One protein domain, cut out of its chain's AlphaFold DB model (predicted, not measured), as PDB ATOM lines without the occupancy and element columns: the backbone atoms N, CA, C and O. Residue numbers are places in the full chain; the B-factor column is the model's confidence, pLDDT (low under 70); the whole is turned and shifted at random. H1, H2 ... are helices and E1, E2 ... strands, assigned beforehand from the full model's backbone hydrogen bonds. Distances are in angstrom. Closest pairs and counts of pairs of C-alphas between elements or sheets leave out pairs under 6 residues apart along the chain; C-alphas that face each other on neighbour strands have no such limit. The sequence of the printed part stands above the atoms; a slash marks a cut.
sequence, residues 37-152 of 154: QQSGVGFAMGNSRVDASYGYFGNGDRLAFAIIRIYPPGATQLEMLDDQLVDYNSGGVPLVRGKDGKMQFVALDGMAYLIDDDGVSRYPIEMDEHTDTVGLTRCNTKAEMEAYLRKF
ATOM      1  N   GLN A  37       0.468  -2.304  39.448       86.06
ATOM      2  CA  GLN A  37       0.327  -2.907  40.772       86.06
ATOM      3  C   GLN A  37       0.809  -1.923  41.827       86.06
ATOM      4  O   GLN A  37       1.724  -1.145  41.565       86.06
ATOM      5  N   GLN A  38       0.211  -1.957  43.017       87.00
ATOM      6  CA  GLN A  38       0.598  -1.077  44.113       87.00
ATOM      7  C   GLN A  38       0.909  -1.858  45.380       87.00
ATOM      8  O   GLN A  38       0.239  -2.840  45.702       87.00
ATOM      9  N   SER A  39       1.909  -1.388  46.115       87.50
ATOM     10  CA  SER A  39       2.213  -1.850  47.466       87.50
ATOM     11  C   SER A  39       2.543  -0.665  48.365       87.50
ATOM     12  O   SER A  39       2.830   0.436  47.895       87.50
ATOM     13  N   GLY A  40       2.478  -0.870  49.676       88.38
ATOM     14  CA  GLY A  40       2.841   0.159  50.634       88.38
ATOM     15  C   GLY A  40       3.332  -0.424  51.947       88.38
ATOM     16  O   GLY A  40       2.982  -1.545  52.316       88.38
ATOM     17  N   VAL A  41       4.163   0.344  52.641       91.31
ATOM     18  CA  VAL A  41       4.714  -0.002  53.948       91.31
ATOM     19  C   VAL A  41       4.845   1.254  54.800       91.31
ATOM     20  O   VAL A  41       5.322   2.284  54.332       91.31
ATOM     21  N   GLY A  42       4.433   1.151  56.059       92.44
ATOM     22  CA  GLY A  42       4.682   2.169  57.074       92.44
ATOM     23  C   GLY A  42       5.794   1.720  58.016       92.44
ATOM     24  O   GLY A  42       5.807   0.562  58.441       92.44
ATOM     25  N   PHE A  43       6.712   2.614  58.362       94.44
ATOM     26  CA  PHE A  43       7.813   2.344  59.289       94.44
ATOM     27  C   PHE A  43       8.210   3.599  60.075       94.44
ATOM     28  O   PHE A  43       7.738   4.702  59.806       94.44
ATOM     29  N   ALA A  44       9.042   3.426  61.101       93.06
ATOM     30  CA  ALA A  44       9.564   4.530  61.899       93.06
ATOM     31  C   ALA A  44      10.927   4.991  61.366       93.06
ATOM     32  O   ALA A  44      11.747   4.165  60.971       93.06
ATOM     33  N   MET A  45      11.176   6.298  61.413       93.56
ATOM     34  CA  MET A  45      12.466   6.928  61.132       93.56
ATOM     35  C   MET A  45      12.787   7.887  62.284       93.56
ATOM     36  O   MET A  45      12.274   9.009  62.349       93.56
ATOM     37  N   GLY A  46      13.593   7.426  63.243       90.81
ATOM     38  CA  GLY A  46      13.772   8.133  64.512       90.81
ATOM     39  C   GLY A  46      12.427   8.321  65.228       90.81
ATOM     40  O   GLY A  46      11.724   7.349  65.487       90.81
ATOM     41  N   ASN A  47      12.053   9.574  65.505       91.69
ATOM     42  CA  ASN A  47      10.759   9.926  66.115       91.69
ATOM     43  C   ASN A  47       9.647  10.211  65.087       91.69
ATOM     44  O   ASN A  47       8.540  10.586  65.473       91.69
ATOM     45  N   SER A  48       9.947  10.080  63.796       93.62
ATOM     46  CA  SER A  48       9.010  10.338  62.701       93.62
ATOM     47  C   SER A  48       8.398   9.031  62.210       93.62
ATOM     48  O   SER A  48       9.025   7.970  62.281       93.62
ATOM     49  N   ARG A  49       7.187   9.107  61.662       93.88
ATOM     50  CA  ARG A  49       6.599   8.010  60.890       93.88
ATOM     51  C   ARG A  49       6.842   8.256  59.408       93.88
ATOM     52  O   ARG A  49       6.754   9.391  58.950       93.88
ATOM     53  N   VAL A  50       7.104   7.190  58.670       94.88
ATOM     54  CA  VAL A  50       7.227   7.211  57.218       94.88
ATOM     55  C   VAL A  50       6.224   6.240  56.623       94.88
ATOM     56  O   VAL A  50       6.194   5.079  57.028       94.88
ATOM     57  N   ASP A  51       5.443   6.702  55.654       93.81
ATOM     58  CA  ASP A  51       4.629   5.840  54.802       93.81
ATOM     59  C   ASP A  51       5.199   5.876  53.383       93.81
ATOM     60  O   ASP A  51       5.321   6.937  52.767       93.81
ATOM     61  N   ALA A  52       5.570   4.708  52.869       92.69
ATOM     62  CA  ALA A  52       6.058   4.538  51.513       92.69
ATOM     63  C   ALA A  52       5.038   3.751  50.686       92.69
ATOM     64  O   ALA A  52       4.610   2.671  51.090       92.69
ATOM     65  N   SER A  53       4.667   4.284  49.529       91.62
ATOM     66  CA  SER A  53       3.771   3.671  48.555       91.62
ATOM     67  C   SER A  53       4.487   3.548  47.218       91.62
ATOM     68  O   SER A  53       5.183   4.466  46.791       91.62
ATOM     69  N   TYR A  54       4.323   2.419  46.551       88.69
ATOM     70  CA  TYR A  54       5.038   2.099  45.326       88.69
ATOM     71  C   TYR A  54       4.062   1.619  44.262       88.69
ATOM     72  O   TYR A  54       3.155   0.840  44.560       88.69
ATOM     73  N   GLY A  55       4.277   2.060  43.029       89.88
ATOM     74  CA  GLY A  55       3.602   1.554  41.842       89.88
ATOM     75  C   GLY A  55       4.583   0.799  40.952       89.88
ATOM     76  O   GLY A  55       5.690   1.285  40.731       89.88
ATOM     77  N   TYR A  56       4.171  -0.339  40.398       87.44
ATOM     78  CA  TYR A  56       4.999  -1.182  39.532       87.44
ATOM     79  C   TYR A  56       4.254  -1.623  38.276       87.44
ATOM     80  O   TYR A  56       3.043  -1.846  38.305       87.44
ATOM     81  N   PHE A  57       4.996  -1.824  37.192       85.94
ATOM     82  CA  PHE A  57       4.537  -2.525  35.995       85.94
ATOM     83  C   PHE A  57       5.225  -3.887  35.872       85.94
ATOM     84  O   PHE A  57       6.264  -4.122  36.483       85.94
ATOM     85  N   GLY A  58       4.648  -4.783  35.062       82.94
ATOM     86  CA  GLY A  58       5.284  -6.061  34.726       82.94
ATOM     87  C   GLY A  58       5.490  -6.989  35.924       82.94
ATOM     88  O   GLY A  58       6.519  -7.626  36.011       82.94
ATOM     89  N   ASN A  59       4.540  -7.057  36.867       76.69
ATOM     90  CA  ASN A  59       4.642  -7.875  38.090       76.69
ATOM     91  C   ASN A  59       5.801  -7.516  39.040       76.69
ATOM     92  O   ASN A  59       6.181  -8.345  39.864       76.69
ATOM     93  N   GLY A  60       6.326  -6.291  38.965       75.81
ATOM     94  CA  GLY A  60       7.406  -5.821  39.840       75.81
ATOM     95  C   GLY A  60       8.700  -5.488  39.102       75.81
ATOM     96  O   GLY A  60       9.543  -4.811  39.677       75.81
ATOM     97  N   ASP A  61       8.818  -5.871  37.829       79.69
ATOM     98  CA  ASP A  61      10.038  -5.695  37.026       79.69
ATOM     99  C   ASP A  61      10.426  -4.228  36.802       79.69
ATOM    100  O   ASP A  61      11.585  -3.921  36.530       79.69
ATOM    101  N   ARG A  62       9.456  -3.306  36.862       84.12
ATOM    102  CA  ARG A  62       9.699  -1.880  36.627       84.12
ATOM    103  C   ARG A  62       8.937  -1.012  37.613       84.12
ATOM    104  O   ARG A  62       7.703  -1.035  37.627       84.12
ATOM    105  N   LEU A  63       9.657  -0.166  38.346       87.25
ATOM    106  CA  LEU A  63       9.049   0.889  39.152       87.25
ATOM    107  C   LEU A  63       8.344   1.910  38.244       87.25
ATOM    108  O   LEU A  63       8.945   2.481  37.337       87.25
ATOM    109  N   ALA A  64       7.064   2.153  38.504       89.56
ATOM    110  CA  ALA A  64       6.312   3.258  37.922       89.56
ATOM    111  C   ALA A  64       6.527   4.540  38.738       89.56
ATOM    112  O   ALA A  64       6.850   5.581  38.176       89.56
ATOM    113  N   PHE A  65       6.373   4.452  40.062       90.31
ATOM    114  CA  PHE A  65       6.620   5.547  40.999       90.31
ATOM    115  C   PHE A  65       6.904   5.010  42.404       90.31
ATOM    116  O   PHE A  65       6.439   3.928  42.765       90.31
ATOM    117  N   ALA A  66       7.571   5.813  43.228       91.88
ATOM    118  CA  ALA A  66       7.609   5.642  44.678       91.88
ATOM    119  C   ALA A  66       7.212   6.957  45.358       91.88
ATOM    120  O   ALA A  66       7.740   8.006  45.015       91.88
ATOM    121  N   ILE A  67       6.302   6.931  46.320       93.50
ATOM    122  CA  ILE A  67       5.912   8.085  47.135       93.50
ATOM    123  C   ILE A  67       6.294   7.770  48.566       93.50
ATOM    124  O   ILE A  67       5.848   6.773  49.119       93.50
ATOM    125  N   ILE A  68       7.132   8.606  49.158       94.44
ATOM    126  CA  ILE A  68       7.681   8.414  50.492       94.44
ATOM    127  C   ILE A  68       7.314   9.648  51.301       94.44
ATOM    128  O   ILE A  68       7.926  10.702  51.142       94.44
ATOM    129  N   ARG A  69       6.307   9.521  52.161       94.38
ATOM    130  CA  ARG A  69       5.836  10.595  53.030       94.38
ATOM    131  C   ARG A  69       6.444  10.450  54.418       94.38
ATOM    132  O   ARG A  69       6.200   9.456  55.095       94.38
ATOM    133  N   ILE A  70       7.210  11.449  54.843       95.00
ATOM    134  CA  ILE A  70       7.756  11.574  56.196       95.00
ATOM    135  C   ILE A  70       6.847  12.509  56.988       95.00
ATOM    136  O   ILE A  70       6.804  13.697  56.689       95.00
ATOM    137  N   TYR A  71       6.152  12.004  58.001       93.50
ATOM    138  CA  TYR A  71       5.327  12.833  58.879       93.50
ATOM    139  C   TYR A  71       6.157  13.462  60.000       93.50
ATOM    140  O   TYR A  71       7.093  12.820  60.493       93.50
ATOM    141  N   PRO A  72       5.796  14.672  60.462       91.56
ATOM    142  CA  PRO A  72       6.466  15.293  61.592       91.56
ATOM    143  C   PRO A  72       6.370  14.421  62.858       91.56
ATOM    144  O   PRO A  72       5.394  13.680  63.041       91.56
ATOM    145  N   PRO A  73       7.359  14.502  63.767       92.50
ATOM    146  CA  PRO A  73       7.319  13.776  65.029       92.50
ATOM    147  C   PRO A  73       6.039  14.062  65.818       92.50
ATOM    148  O   PRO A  73       5.708  15.213  66.090       92.50
ATOM    149  N   GLY A  74       5.338  13.000  66.220       89.69
ATOM    150  CA  GLY A  74       4.092  13.109  66.984       89.69
ATOM    151  C   GLY A  74       2.825  13.341  66.153       89.69
ATOM    152  O   GLY A  74       1.768  13.503  66.760       89.69
ATOM    153  N   ALA A  75       2.902  13.311  64.816       89.62
ATOM    154  CA  ALA A  75       1.724  13.371  63.951       89.62
ATOM    155  C   ALA A  75       0.680  12.307  64.334       89.62
ATOM    156  O   ALA A  75       0.978  11.115  64.484       89.62
ATOM    157  N   THR A  76      -0.561  12.749  64.499       91.19
ATOM    158  CA  THR A  76      -1.697  11.900  64.860       91.19
ATOM    159  C   THR A  76      -2.266  11.183  63.639       91.19
ATOM    160  O   THR A  76      -2.101  11.618  62.503       91.19
ATOM    161  N   GLN A  77      -3.003  10.086  63.850       87.12
ATOM    162  CA  GLN A  77      -3.668   9.383  62.743       87.12
ATOM    163  C   GLN A  77      -4.624  10.275  61.953       87.12
ATOM    164  O   GLN A  77      -4.738  10.106  60.746       87.12
ATOM    165  N   LEU A  78      -5.286  11.228  62.613       89.00
ATOM    166  CA  LEU A  78      -6.194  12.146  61.937       89.00
ATOM    167  C   LEU A  78      -5.435  13.104  61.008       89.00
ATOM    168  O   LEU A  78      -5.855  13.286  59.873       89.00
ATOM    169  N   GLU A  79      -4.307  13.654  61.460       85.88
ATOM    170  CA  GLU A  79      -3.449  14.520  60.634       85.88
ATOM    171  C   GLU A  79      -2.826  13.759  59.458       85.88
ATOM    172  O   GLU A  79      -2.666  14.321  58.382       85.88
ATOM    173  N   MET A  80      -2.512  12.473  59.640       86.62
ATOM    174  CA  MET A  80      -2.011  11.620  58.557       86.62
ATOM    175  C   MET A  80      -3.099  11.270  57.531       86.62
ATOM    176  O   MET A  80      -2.808  11.122  56.350       86.62
ATOM    177  N   LEU A  81      -4.356  11.135  57.965       84.12
ATOM    178  CA  LEU A  81      -5.494  10.914  57.066       84.12
ATOM    179  C   LEU A  81      -5.891  12.183  56.300       84.12
ATOM    180  O   LEU A  81      -6.376  12.077  55.177       84.12
ATOM    181  N   ASP A  82      -5.683  13.359  56.893       84.81
ATOM    182  CA  ASP A  82      -5.892  14.672  56.267       84.81
ATOM    183  C   ASP A  82      -4.598  15.220  55.632       84.81
ATOM    184  O   ASP A  82      -4.337  16.426  55.640       84.81
ATOM    185  N   ASP A  83      -3.745  14.334  55.102       82.25
ATOM    186  CA  ASP A  83      -2.493  14.748  54.473       82.25
ATOM    187  C   ASP A  83      -2.770  15.555  53.201       82.25
ATOM    188  O   ASP A  83      -3.148  15.041  52.148       82.25
ATOM    189  N   GLN A  84      -2.538  16.862  53.281       83.12
ATOM    190  CA  GLN A  84      -2.765  17.758  52.156       83.12
ATOM    191  C   GLN A  84      -1.705  17.617  51.060       83.12
ATOM    192  O   GLN A  84      -1.895  18.186  49.980       83.12
ATOM    193  N   LEU A  85      -0.594  16.919  51.300       85.38
ATOM    194  CA  LEU A  85       0.506  16.796  50.344       85.38
ATOM    195  C   LEU A  85       0.349  15.613  49.389       85.38
ATOM    196  O   LEU A  85       0.955  15.650  48.314       85.38
ATOM    197  N   VAL A  86      -0.458  14.606  49.738       86.38
ATOM    198  CA  VAL A  86      -0.643  13.390  48.934       86.38
ATOM    199  C   VAL A  86      -2.111  12.975  48.904       86.38
ATOM    200  O   VAL A  86      -2.753  12.888  49.939       86.38
ATOM    201  N   ASP A  87      -2.635  12.662  47.719       86.88
ATOM    202  CA  ASP A  87      -3.985  12.113  47.553       86.88
ATOM    203  C   ASP A  87      -3.929  10.755  46.847       86.88
ATOM    204  O   ASP A  87      -3.588  10.664  45.665       86.88
ATOM    205  N   TYR A  88      -4.275   9.700  47.588       80.38
ATOM    206  CA  TYR A  88      -4.332   8.319  47.104       80.38
ATOM    207  C   TYR A  88      -5.705   7.930  46.515       80.38
ATOM    208  O   TYR A  88      -5.830   6.852  45.934       80.38
ATOM    209  N   ASN A  89      -6.737   8.777  46.621       76.31
ATOM    210  CA  ASN A  89      -8.120   8.456  46.222       76.31
ATOM    211  C   ASN A  89      -8.433   8.741  44.744       76.31
ATOM    212  O   ASN A  89      -9.572   8.616  44.294       76.31
ATOM    213  N   SER A  90      -7.430   9.095  43.956       71.31
ATOM    214  CA  SER A  90      -7.537   9.575  42.576       71.31
ATOM    215  C   SER A  90      -7.853   8.522  41.510       71.31
ATOM    216  O   SER A  90      -7.692   8.774  40.316       71.31
ATOM    217  N   GLY A  91      -8.304   7.335  41.914       64.62
ATOM    218  CA  GLY A  91      -8.751   6.292  40.990       64.62
ATOM    219  C   GLY A  91      -7.634   5.517  40.286       64.62
ATOM    220  O   GLY A  91      -7.922   4.807  39.327       64.62
ATOM    221  N   GLY A  92      -6.381   5.615  40.746       72.44
ATOM    222  CA  GLY A  92      -5.325   4.686  40.328       72.44
ATOM    223  C   GLY A  92      -3.900   5.222  40.406       72.44
ATOM    224  O   GLY A  92      -2.990   4.441  40.651       72.44
ATOM    225  N   VAL A  93      -3.679   6.528  40.240       81.19
ATOM    226  CA  VAL A  93      -2.338   7.131  40.343       81.19
ATOM    227  C   VAL A  93      -2.365   8.299  41.303       81.19
ATOM    228  O   VAL A  93      -3.089   9.260  41.026       81.19
ATOM    229  N   PRO A  94      -1.602   8.242  42.407       86.38
ATOM    230  CA  PRO A  94      -1.687   9.264  43.433       86.38
ATOM    231  C   PRO A  94      -1.360  10.658  42.895       86.38
ATOM    232  O   PRO A  94      -0.636  10.822  41.905       86.38
ATOM    233  N   LEU A  95      -1.875  11.674  43.575       90.19
ATOM    234  CA  LEU A  95      -1.463  13.051  43.348       90.19
ATOM    235  C   LEU A  95      -0.534  13.497  44.464       90.19
ATOM    236  O   LEU A  95      -0.708  13.124  45.619       90.19
ATOM    237  N   VAL A  96       0.417  14.352  44.110       90.50
ATOM    238  CA  VAL A  96       1.302  15.041  45.048       90.50
ATOM    239  C   VAL A  96       1.141  16.544  44.890       90.50
ATOM    240  O   VAL A  96       0.929  17.047  43.779       90.50
ATOM    241  N   ARG A  97       1.242  17.286  45.991       89.44
ATOM    242  CA  ARG A  97       1.156  18.746  45.949       89.44
ATOM    243  C   ARG A  97       2.445  19.342  45.388       89.44
ATOM    244  O   ARG A  97       3.529  19.171  45.941       89.44
ATOM    245  N   GLY A  98       2.329  20.052  44.273       81.88
ATOM    246  CA  GLY A  98       3.424  20.805  43.676       81.88
ATOM    247  C   GLY A  98       3.782  22.058  44.479       81.88
ATOM    248  O   GLY A  98       3.033  22.514  45.341       81.88
ATOM    249  N   LYS A  99       4.922  22.673  44.142       81.00
ATOM    250  CA  LYS A  99       5.368  23.950  44.738       81.00
ATOM    251  C   LYS A  99       4.405  25.114  44.479       81.00
ATOM    252  O   LYS A  99       4.425  26.100  45.201       81.00
ATOM    253  N   ASP A 100       3.574  25.003  43.447       82.75
ATOM    254  CA  ASP A 100       2.505  25.949  43.119       82.75
ATOM    255  C   ASP A 100       1.238  25.748  43.972       82.75
ATOM    256  O   ASP A 100       0.228  26.417  43.752       82.75
ATOM    257  N   GLY A 101       1.275  24.813  44.929       83.50
ATOM    258  CA  GLY A 101       0.173  24.487  45.825       83.50
ATOM    259  C   GLY A 101      -0.918  23.628  45.188       83.50
ATOM    260  O   GLY A 101      -1.901  23.325  45.865       83.50
ATOM    261  N   LYS A 102      -0.779  23.218  43.922       88.00
ATOM    262  CA  LYS A 102      -1.778  22.402  43.217       88.00
ATOM    263  C   LYS A 102      -1.443  20.918  43.307       88.00
ATOM    264  O   LYS A 102      -0.276  20.540  43.295       88.00
ATOM    265  N   MET A 103      -2.474  20.079  43.346       89.06
ATOM    266  CA  MET A 103      -2.307  18.630  43.232       89.06
ATOM    267  C   MET A 103      -1.975  18.266  41.785       89.06
ATOM    268  O   MET A 103      -2.645  18.719  40.854       89.06
ATOM    269  N   GLN A 104      -0.929  17.469  41.601       88.06
ATOM    270  CA  GLN A 104      -0.438  17.021  40.302       88.06
ATOM    271  C   GLN A 104      -0.288  15.504  40.333       88.06
ATOM    272  O   GLN A 104       0.152  14.953  41.338       88.06
ATOM    273  N   PHE A 105      -0.625  14.829  39.236       86.44
ATOM    274  CA  PHE A 105      -0.377  13.395  39.115       86.44
ATOM    275  C   PHE A 105       1.115  13.092  39.250       86.44
ATOM    276  O   PHE A 105       1.947  13.805  38.679       86.44
ATOM    277  N   VAL A 106       1.446  12.020  39.972       87.94
ATOM    278  CA  VAL A 106       2.803  11.475  39.911       87.94
ATOM    279  C   VAL A 106       3.065  10.919  38.515       87.94
ATOM    280  O   VAL A 106       2.216  10.255  37.917       87.94
ATOM    281  N   ALA A 107       4.239  11.225  37.974       86.25
ATOM    282  CA  ALA A 107       4.690  10.638  36.725       86.25
ATOM    283  C   ALA A 107       4.986   9.138  36.915       86.25
ATOM    284  O   ALA A 107       5.423   8.715  37.986       86.25
ATOM    285  N   LEU A 108       4.693   8.346  35.878       87.81
ATOM    286  CA  LEU A 108       4.837   6.882  35.853       87.81
ATOM    287  C   LEU A 108       6.125   6.454  35.132       87.81
ATOM    288  O   LEU A 108       6.118   5.539  34.307       87.81
ATOM    289  N   ASP A 109       7.203   7.181  35.391       86.69
ATOM    290  CA  ASP A 109       8.493   7.137  34.703       86.69
ATOM    291  C   ASP A 109       9.649   6.717  35.628       86.69
ATOM    292  O   ASP A 109      10.807   6.999  35.336       86.69
ATOM    293  N   GLY A 110       9.345   6.027  36.733       88.56
ATOM    294  CA  GLY A 110      10.356   5.529  37.670       88.56
ATOM    295  C   GLY A 110      10.858   6.597  38.641       88.56
ATOM    296  O   GLY A 110      12.001   6.567  39.078       88.56
ATOM    297  N   MET A 111      10.021   7.573  38.991       91.06
ATOM    298  CA  MET A 111      10.403   8.643  39.916       91.06
ATOM    299  C   MET A 111      10.037   8.306  41.366       91.06
ATOM    300  O   MET A 111       8.908   7.903  41.662       91.06
ATOM    301  N   ALA A 112      10.968   8.552  42.288       92.62
ATOM    302  CA  ALA A 112      10.699   8.608  43.719       92.62
ATOM    303  C   ALA A 112      10.418  10.048  44.169       92.62
ATOM    304  O   ALA A 112      11.175  10.972  43.871       92.62
ATOM    305  N   TYR A 113       9.342  10.222  44.926       93.50
ATOM    306  CA  TYR A 113       8.877  11.471  45.510       93.50
ATOM    307  C   TYR A 113       9.067  11.377  47.022       93.50
ATOM    308  O   TYR A 113       8.325  10.664  47.692       93.50
ATOM    309  N   LEU A 114      10.065  12.077  47.556       94.19
ATOM    310  CA  LEU A 114      10.273  12.212  48.994       94.19
ATOM    311  C   LEU A 114       9.552  13.469  49.474       94.19
ATOM    312  O   LEU A 114       9.825  14.559  48.971       94.19
ATOM    313  N   ILE A 115       8.617  13.303  50.401       93.69
ATOM    314  CA  ILE A 115       7.660  14.329  50.806       93.69
ATOM    315  C   ILE A 115       7.762  14.546  52.307       93.69
ATOM    316  O   ILE A 115       7.557  13.622  53.095       93.69
ATOM    317  N   ASP A 116       8.032  15.778  52.695       92.06
ATOM    318  CA  ASP A 116       8.037  16.234  54.079       92.06
ATOM    319  C   ASP A 116       7.403  17.628  54.184       92.06
ATOM    320  O   ASP A 116       6.770  18.112  53.243       92.06
ATOM    321  N   ASP A 117       7.554  18.269  55.339       86.06
ATOM    322  CA  ASP A 117       6.991  19.595  55.594       86.06
ATOM    323  C   ASP A 117       7.673  20.705  54.768       86.06
ATOM    324  O   ASP A 117       7.071  21.759  54.549       86.06
ATOM    325  N   ASP A 118       8.887  20.468  54.250       85.25
ATOM    326  CA  ASP A 118       9.591  21.395  53.352       85.25
ATOM    327  C   ASP A 118       9.099  21.265  51.894       85.25
ATOM    328  O   ASP A 118       9.339  22.147  51.059       85.25
ATOM    329  N   GLY A 119       8.399  20.171  51.574       87.19
ATOM    330  CA  GLY A 119       7.727  19.939  50.299       87.19
ATOM    331  C   GLY A 119       8.128  18.626  49.627       87.19
ATOM    332  O   GLY A 119       8.346  17.608  50.272       87.19
ATOM    333  N   VAL A 120       8.170  18.640  48.290       90.25
ATOM    334  CA  VAL A 120       8.402  17.444  47.465       90.25
ATOM    335  C   VAL A 120       9.772  17.503  46.791       90.25
ATOM    336  O   VAL A 120      10.011  18.340  45.913       90.25
ATOM    337  N   SER A 121      10.638  16.557  47.145       91.50
ATOM    338  CA  SER A 121      11.889  16.243  46.452       91.50
ATOM    339  C   SER A 121      11.681  15.068  45.499       91.50
ATOM    340  O   SER A 121      10.944  14.133  45.804       91.50
ATOM    341  N   ARG A 122      12.315  15.109  44.324       92.12
ATOM    342  CA  ARG A 122      12.146  14.095  43.273       92.12
ATOM    343  C   ARG A 122      13.489  13.472  42.911       92.12
ATOM    344  O   ARG A 122      14.452  14.207  42.696       92.12
ATOM    345  N   TYR A 123      13.525  12.150  42.799       91.44
ATOM    346  CA  TYR A 123      14.716  11.377  42.459       91.44
ATOM    347  C   TYR A 123      14.372  10.417  41.319       91.44
ATOM    348  O   TYR A 123      13.438   9.632  41.481       91.44
ATOM    349  N   PRO A 124      15.072  10.470  40.174       90.38
ATOM    350  CA  PRO A 124      14.957   9.415  39.177       90.38
ATOM    351  C   PRO A 124      15.521   8.127  39.764       90.38
ATOM    352  O   PRO A 124      16.603   8.150  40.354       90.38
ATOM    353  N   ILE A 125      14.771   7.038  39.640       87.31
ATOM    354  CA  ILE A 125      15.149   5.721  40.136       87.31
ATOM    355  C   ILE A 125      15.078   4.737  38.971       87.31
ATOM    356  O   ILE A 125      14.011   4.453  38.429       87.31
ATOM    357  N   GLU A 126      16.220   4.175  38.620       81.12
ATOM    358  CA  GLU A 126      16.301   2.994  37.778       81.12
ATOM    359  C   GLU A 126      16.231   1.773  38.699       81.12
ATOM    360  O   GLU A 126      17.240   1.337  39.248       81.12
ATOM    361  N   MET A 127      15.010   1.278  38.957       71.44
ATOM    362  CA  MET A 127      14.842   0.012  39.673       71.44
ATOM    363  C   MET A 127      14.811  -1.149  38.687       71.44
ATOM    364  O   MET A 127      13.990  -1.155  37.767       71.44
ATOM    365  N   ASP A 128      15.649  -2.142  38.941       69.31
ATOM    366  CA  ASP A 128      15.588  -3.481  38.365       69.31
ATOM    367  C   ASP A 128      15.093  -4.511  39.404       69.31
ATOM    368  O   ASP A 128      14.783  -4.184  40.555       69.31
ATOM    369  N   GLU A 129      15.062  -5.786  39.013       60.25
ATOM    370  CA  GLU A 129      14.695  -6.922  39.873       60.25
ATOM    371  C   GLU A 129      15.578  -7.089  41.130       60.25
ATOM    372  O   GLU A 129      15.262  -7.885  42.018       60.25
ATOM    373  N   HIS A 130      16.679  -6.343  41.241       63.12
ATOM    374  CA  HIS A 130      17.587  -6.355  42.388       63.12
ATOM    375  C   HIS A 130      17.419  -5.143  43.301       63.12
ATOM    376  O   HIS A 130      18.142  -5.012  44.298       63.12
ATOM    377  N   THR A 131      16.470  -4.258  43.002       69.50
ATOM    378  CA  THR A 131      16.330  -3.037  43.776       69.50
ATOM    379  C   THR A 131      15.573  -3.275  45.075       69.50
ATOM    380  O   THR A 131      14.362  -3.480  45.109       69.50
ATOM    381  N   ASP A 132      16.312  -3.225  46.180       76.06
ATOM    382  CA  ASP A 132      15.783  -3.470  47.515       76.06
ATOM    383  C   ASP A 132      14.961  -2.264  48.015       76.06
ATOM    384  O   ASP A 132      15.494  -1.194  48.296       76.06
ATOM    385  N   THR A 133      13.647  -2.403  48.185       74.38
ATOM    386  CA  THR A 133      12.830  -1.367  48.852       74.38
ATOM    387  C   THR A 133      12.940  -1.428  50.378       74.38
ATOM    388  O   THR A 133      12.629  -0.452  51.063       74.38
ATOM    389  N   VAL A 134      13.398  -2.552  50.945       82.62
ATOM    390  CA  VAL A 134      13.540  -2.757  52.396       82.62
ATOM    391  C   VAL A 134      14.655  -1.886  52.963       82.62
ATOM    392  O   VAL A 134      14.561  -1.455  54.113       82.62
ATOM    393  N   GLY A 135      15.683  -1.555  52.180       85.69
ATOM    394  CA  GLY A 135      16.762  -0.676  52.633       85.69
ATOM    395  C   GLY A 135      16.290   0.701  53.125       85.69
ATOM    396  O   GLY A 135      16.885   1.235  54.062       85.69
ATOM    397  N   LEU A 136      15.166   1.225  52.614       88.94
ATOM    398  CA  LEU A 136      14.555   2.467  53.116       88.94
ATOM    399  C   LEU A 136      14.136   2.360  54.588       88.94
ATOM    400  O   LEU A 136      14.325   3.301  55.350       88.94
ATOM    401  N   THR A 137      13.645   1.192  55.012       90.62
ATOM    402  CA  THR A 137      13.206   0.939  56.401       90.62
ATOM    403  C   THR A 137      14.353   0.911  57.410       90.62
ATOM    404  O   THR A 137      14.122   0.935  58.615       90.62
ATOM    405  N   ARG A 138      15.600   0.848  56.923       90.62
ATOM    406  CA  ARG A 138      16.815   0.860  57.749       90.62
ATOM    407  C   ARG A 138      17.385   2.267  57.934       90.62
ATOM    408  O   ARG A 138      18.345   2.425  58.683       90.62
ATOM    409  N   CYS A 139      16.828   3.261  57.242       93.00
ATOM    410  CA  CYS A 139      17.251   4.649  57.354       93.00
ATOM    411  C   CYS A 139      16.662   5.270  58.628       93.00
ATOM    412  O   CYS A 139      15.457   5.208  58.859       93.00
ATOM    413  N   ASN A 140      17.506   5.904  59.437       94.06
ATOM    414  CA  ASN A 140      17.111   6.608  60.659       94.06
ATOM    415  C   ASN A 140      16.975   8.120  60.457       94.06
ATOM    416  O   ASN A 140      16.474   8.815  61.342       94.06
ATOM    417  N   THR A 141      17.415   8.643  59.310       94.62
ATOM    418  CA  THR A 141      17.338  10.070  58.983       94.62
ATOM    419  C   THR A 141      16.901  10.302  57.539       94.62
ATOM    420  O   THR A 141      17.133   9.466  56.663       94.62
ATOM    421  N   LYS A 142      16.332  11.486  57.264       93.50
ATOM    422  CA  LYS A 142      15.999  11.929  55.898       93.50
ATOM    423  C   LYS A 142      17.226  11.874  54.985       93.50
ATOM    424  O   LYS A 142      17.137  11.371  53.873       93.50
ATOM    425  N   ALA A 143      18.380  12.335  55.469       94.25
ATOM    426  CA  ALA A 143      19.622  12.330  54.701       94.25
ATOM    427  C   ALA A 143      20.056  10.911  54.292       94.25
ATOM    428  O   ALA A 143      20.514  10.710  53.169       94.25
ATOM    429  N   GLU A 144      19.874   9.918  55.168       94.88
ATOM    430  CA  GLU A 144      20.123   8.512  54.833       94.88
ATOM    431  C   GLU A 144      19.152   7.996  53.769       94.88
ATOM    432  O   GLU A 144      19.593   7.316  52.844       94.88
ATOM    433  N   MET A 145      17.864   8.357  53.843       92.62
ATOM    434  CA  MET A 145      16.885   7.993  52.810       92.62
ATOM    435  C   MET A 145      17.229   8.617  51.458       92.62
ATOM    436  O   MET A 145      17.224   7.928  50.443       92.62
ATOM    437  N   GLU A 146      17.576   9.903  51.429       93.69
ATOM    438  CA  GLU A 146      18.004  10.567  50.196       93.69
ATOM    439  C   GLU A 146      19.263   9.919  49.615       93.69
ATOM    440  O   GLU A 146      19.333   9.660  48.414       93.69
ATOM    441  N   ALA A 147      20.255   9.625  50.461       93.25
ATOM    442  CA  ALA A 147      21.467   8.931  50.044       93.25
ATOM    443  C   ALA A 147      21.165   7.518  49.529       93.25
ATOM    444  O   ALA A 147      21.806   7.068  48.583       93.25
ATOM    445  N   TYR A 148      20.192   6.827  50.129       92.12
ATOM    446  CA  TYR A 148      19.731   5.519  49.684       92.12
ATOM    447  C   TYR A 148      19.093   5.585  48.297       92.12
ATOM    448  O   TYR A 148      19.519   4.858  47.405       92.12
ATOM    449  N   LEU A 149      18.131   6.491  48.097       91.38
ATOM    450  CA  LEU A 149      17.443   6.679  46.818       91.38
ATOM    451  C   LEU A 149      18.424   7.018  45.692       91.38
ATOM    452  O   LEU A 149      18.339   6.453  44.606       91.38
ATOM    453  N   ARG A 150      19.417   7.870  45.971       91.19
ATOM    454  CA  ARG A 150      20.446   8.253  44.993       91.19
ATOM    455  C   ARG A 150      21.325   7.096  44.514       91.19
ATOM    456  O   ARG A 150      21.949   7.243  43.472       91.19
ATOM    457  N   LYS A 151      21.394   5.963  45.227       89.81
ATOM    458  CA  LYS A 151      22.150   4.778  44.762       89.81
ATOM    459  C   LYS A 151      21.565   4.164  43.496       89.81
ATOM    460  O   LYS A 151      22.279   3.467  42.790       89.81
ATOM    461  N   PHE A 152      20.285   4.413  43.259       86.44
ATOM    462  CA  PHE A 152      19.527   3.891  42.130       86.44
ATOM    463  C   PHE A 152      19.252   4.972  41.086       86.44
ATOM    464  O   PHE A 152      18.504   4.740  40.145       86.44
TER     465      PHE A 152
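This is residues 37 to 152 of the 154 residues of an uncharacterized protein of Blastopirellula marina (UniProt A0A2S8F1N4). A twisted sheet of five strands makes the core, with H3 and the short H2 covering one face; on the other side lies the small hairpin of E4 and E5. H1 sits out near the end of E3, where it only grazes the sheet. The printed part has 116 residues, with three named helices and seven named strands in the order E1 E2 E3 H1 E4 E5 E6 E7 H2 H3, a mixed class of helices and strands. The large sheet is mixed, in the order E1 E2 E3 E6 E7. The whole is compact, with a radius of gyration of the C-alphas of 13.4 A, and spans 35 by 31 by 23 A.

E1, residues 37 to 45, E2, residues 48 to 57, and E3, residues 62 to 71, form a meander, each strand the antiparallel neighbour of the one before; N 41 and O 52 are 2.8 A apart, N 53 and O 67 2.8 A. H1, residues 77 to 81, only grazes the sheet with residues 79 to 80; the closest C-alphas of H1 and E3 are those of Met 80 and Tyr 71, 7.4 A. E4, residues 95 to 97, and E5, residues 103 to 105, form an antiparallel hairpin, with N 96 and O 104 2.8 A apart. E6, residues 111 to 116, is parallel to E3, at 5 degrees, with N 68 and O 113 2.8 A apart. E7, residues 119 to 124, forms a hairpin with E6, with N 114 and O 121 2.8 A apart; E1 and E7 are the edge strands. H2, residues 134 to 138, has a height over the sheet of 8.8 A. H3, residues 142 to 152, on the same face, has a height of 6.8 A and runs along the strands, at 1 degree to E3 on the local plane; with the sheet it makes two layers, a helix on one face of a sheet. Leu 149 and Tyr 123 are the closest C-alphas of H3 and E7, 7.0 A. H2 and H3 only just touch, with 3 pairs of C-alphas within 8 A, the closest Leu 136 and Met 145, 6.0 A. In H1 every O i to N i+4 pair is within hydrogen-bond range; in H3 5 of 7 are, and in H2 0 of 1, beside 2 of 2 O i to N i+3 pairs.

E1 begins at C-alpha 37, (0.327, -2.907, 40.772), and is 25.7 A long; E2 is 30.0 A, E3 27.0 A, E6 16.2 A and E7 16.9 A. H3 is 16.3 A long and ends at C-alpha 152, (19.527, 3.891, 42.130).

The two C-alphas farthest apart are those of Gly 58 and Gly 74, 37.5 A. The printed part has no cut. The link from H1 to E4, residues 82 to 94, is long; its residues 86 to 87 pair antiparallel with residues 95 to 96 of E4. The mean pLDDT of the printed part is 87.2; residue 91 and residues 128 to 131 are under 70.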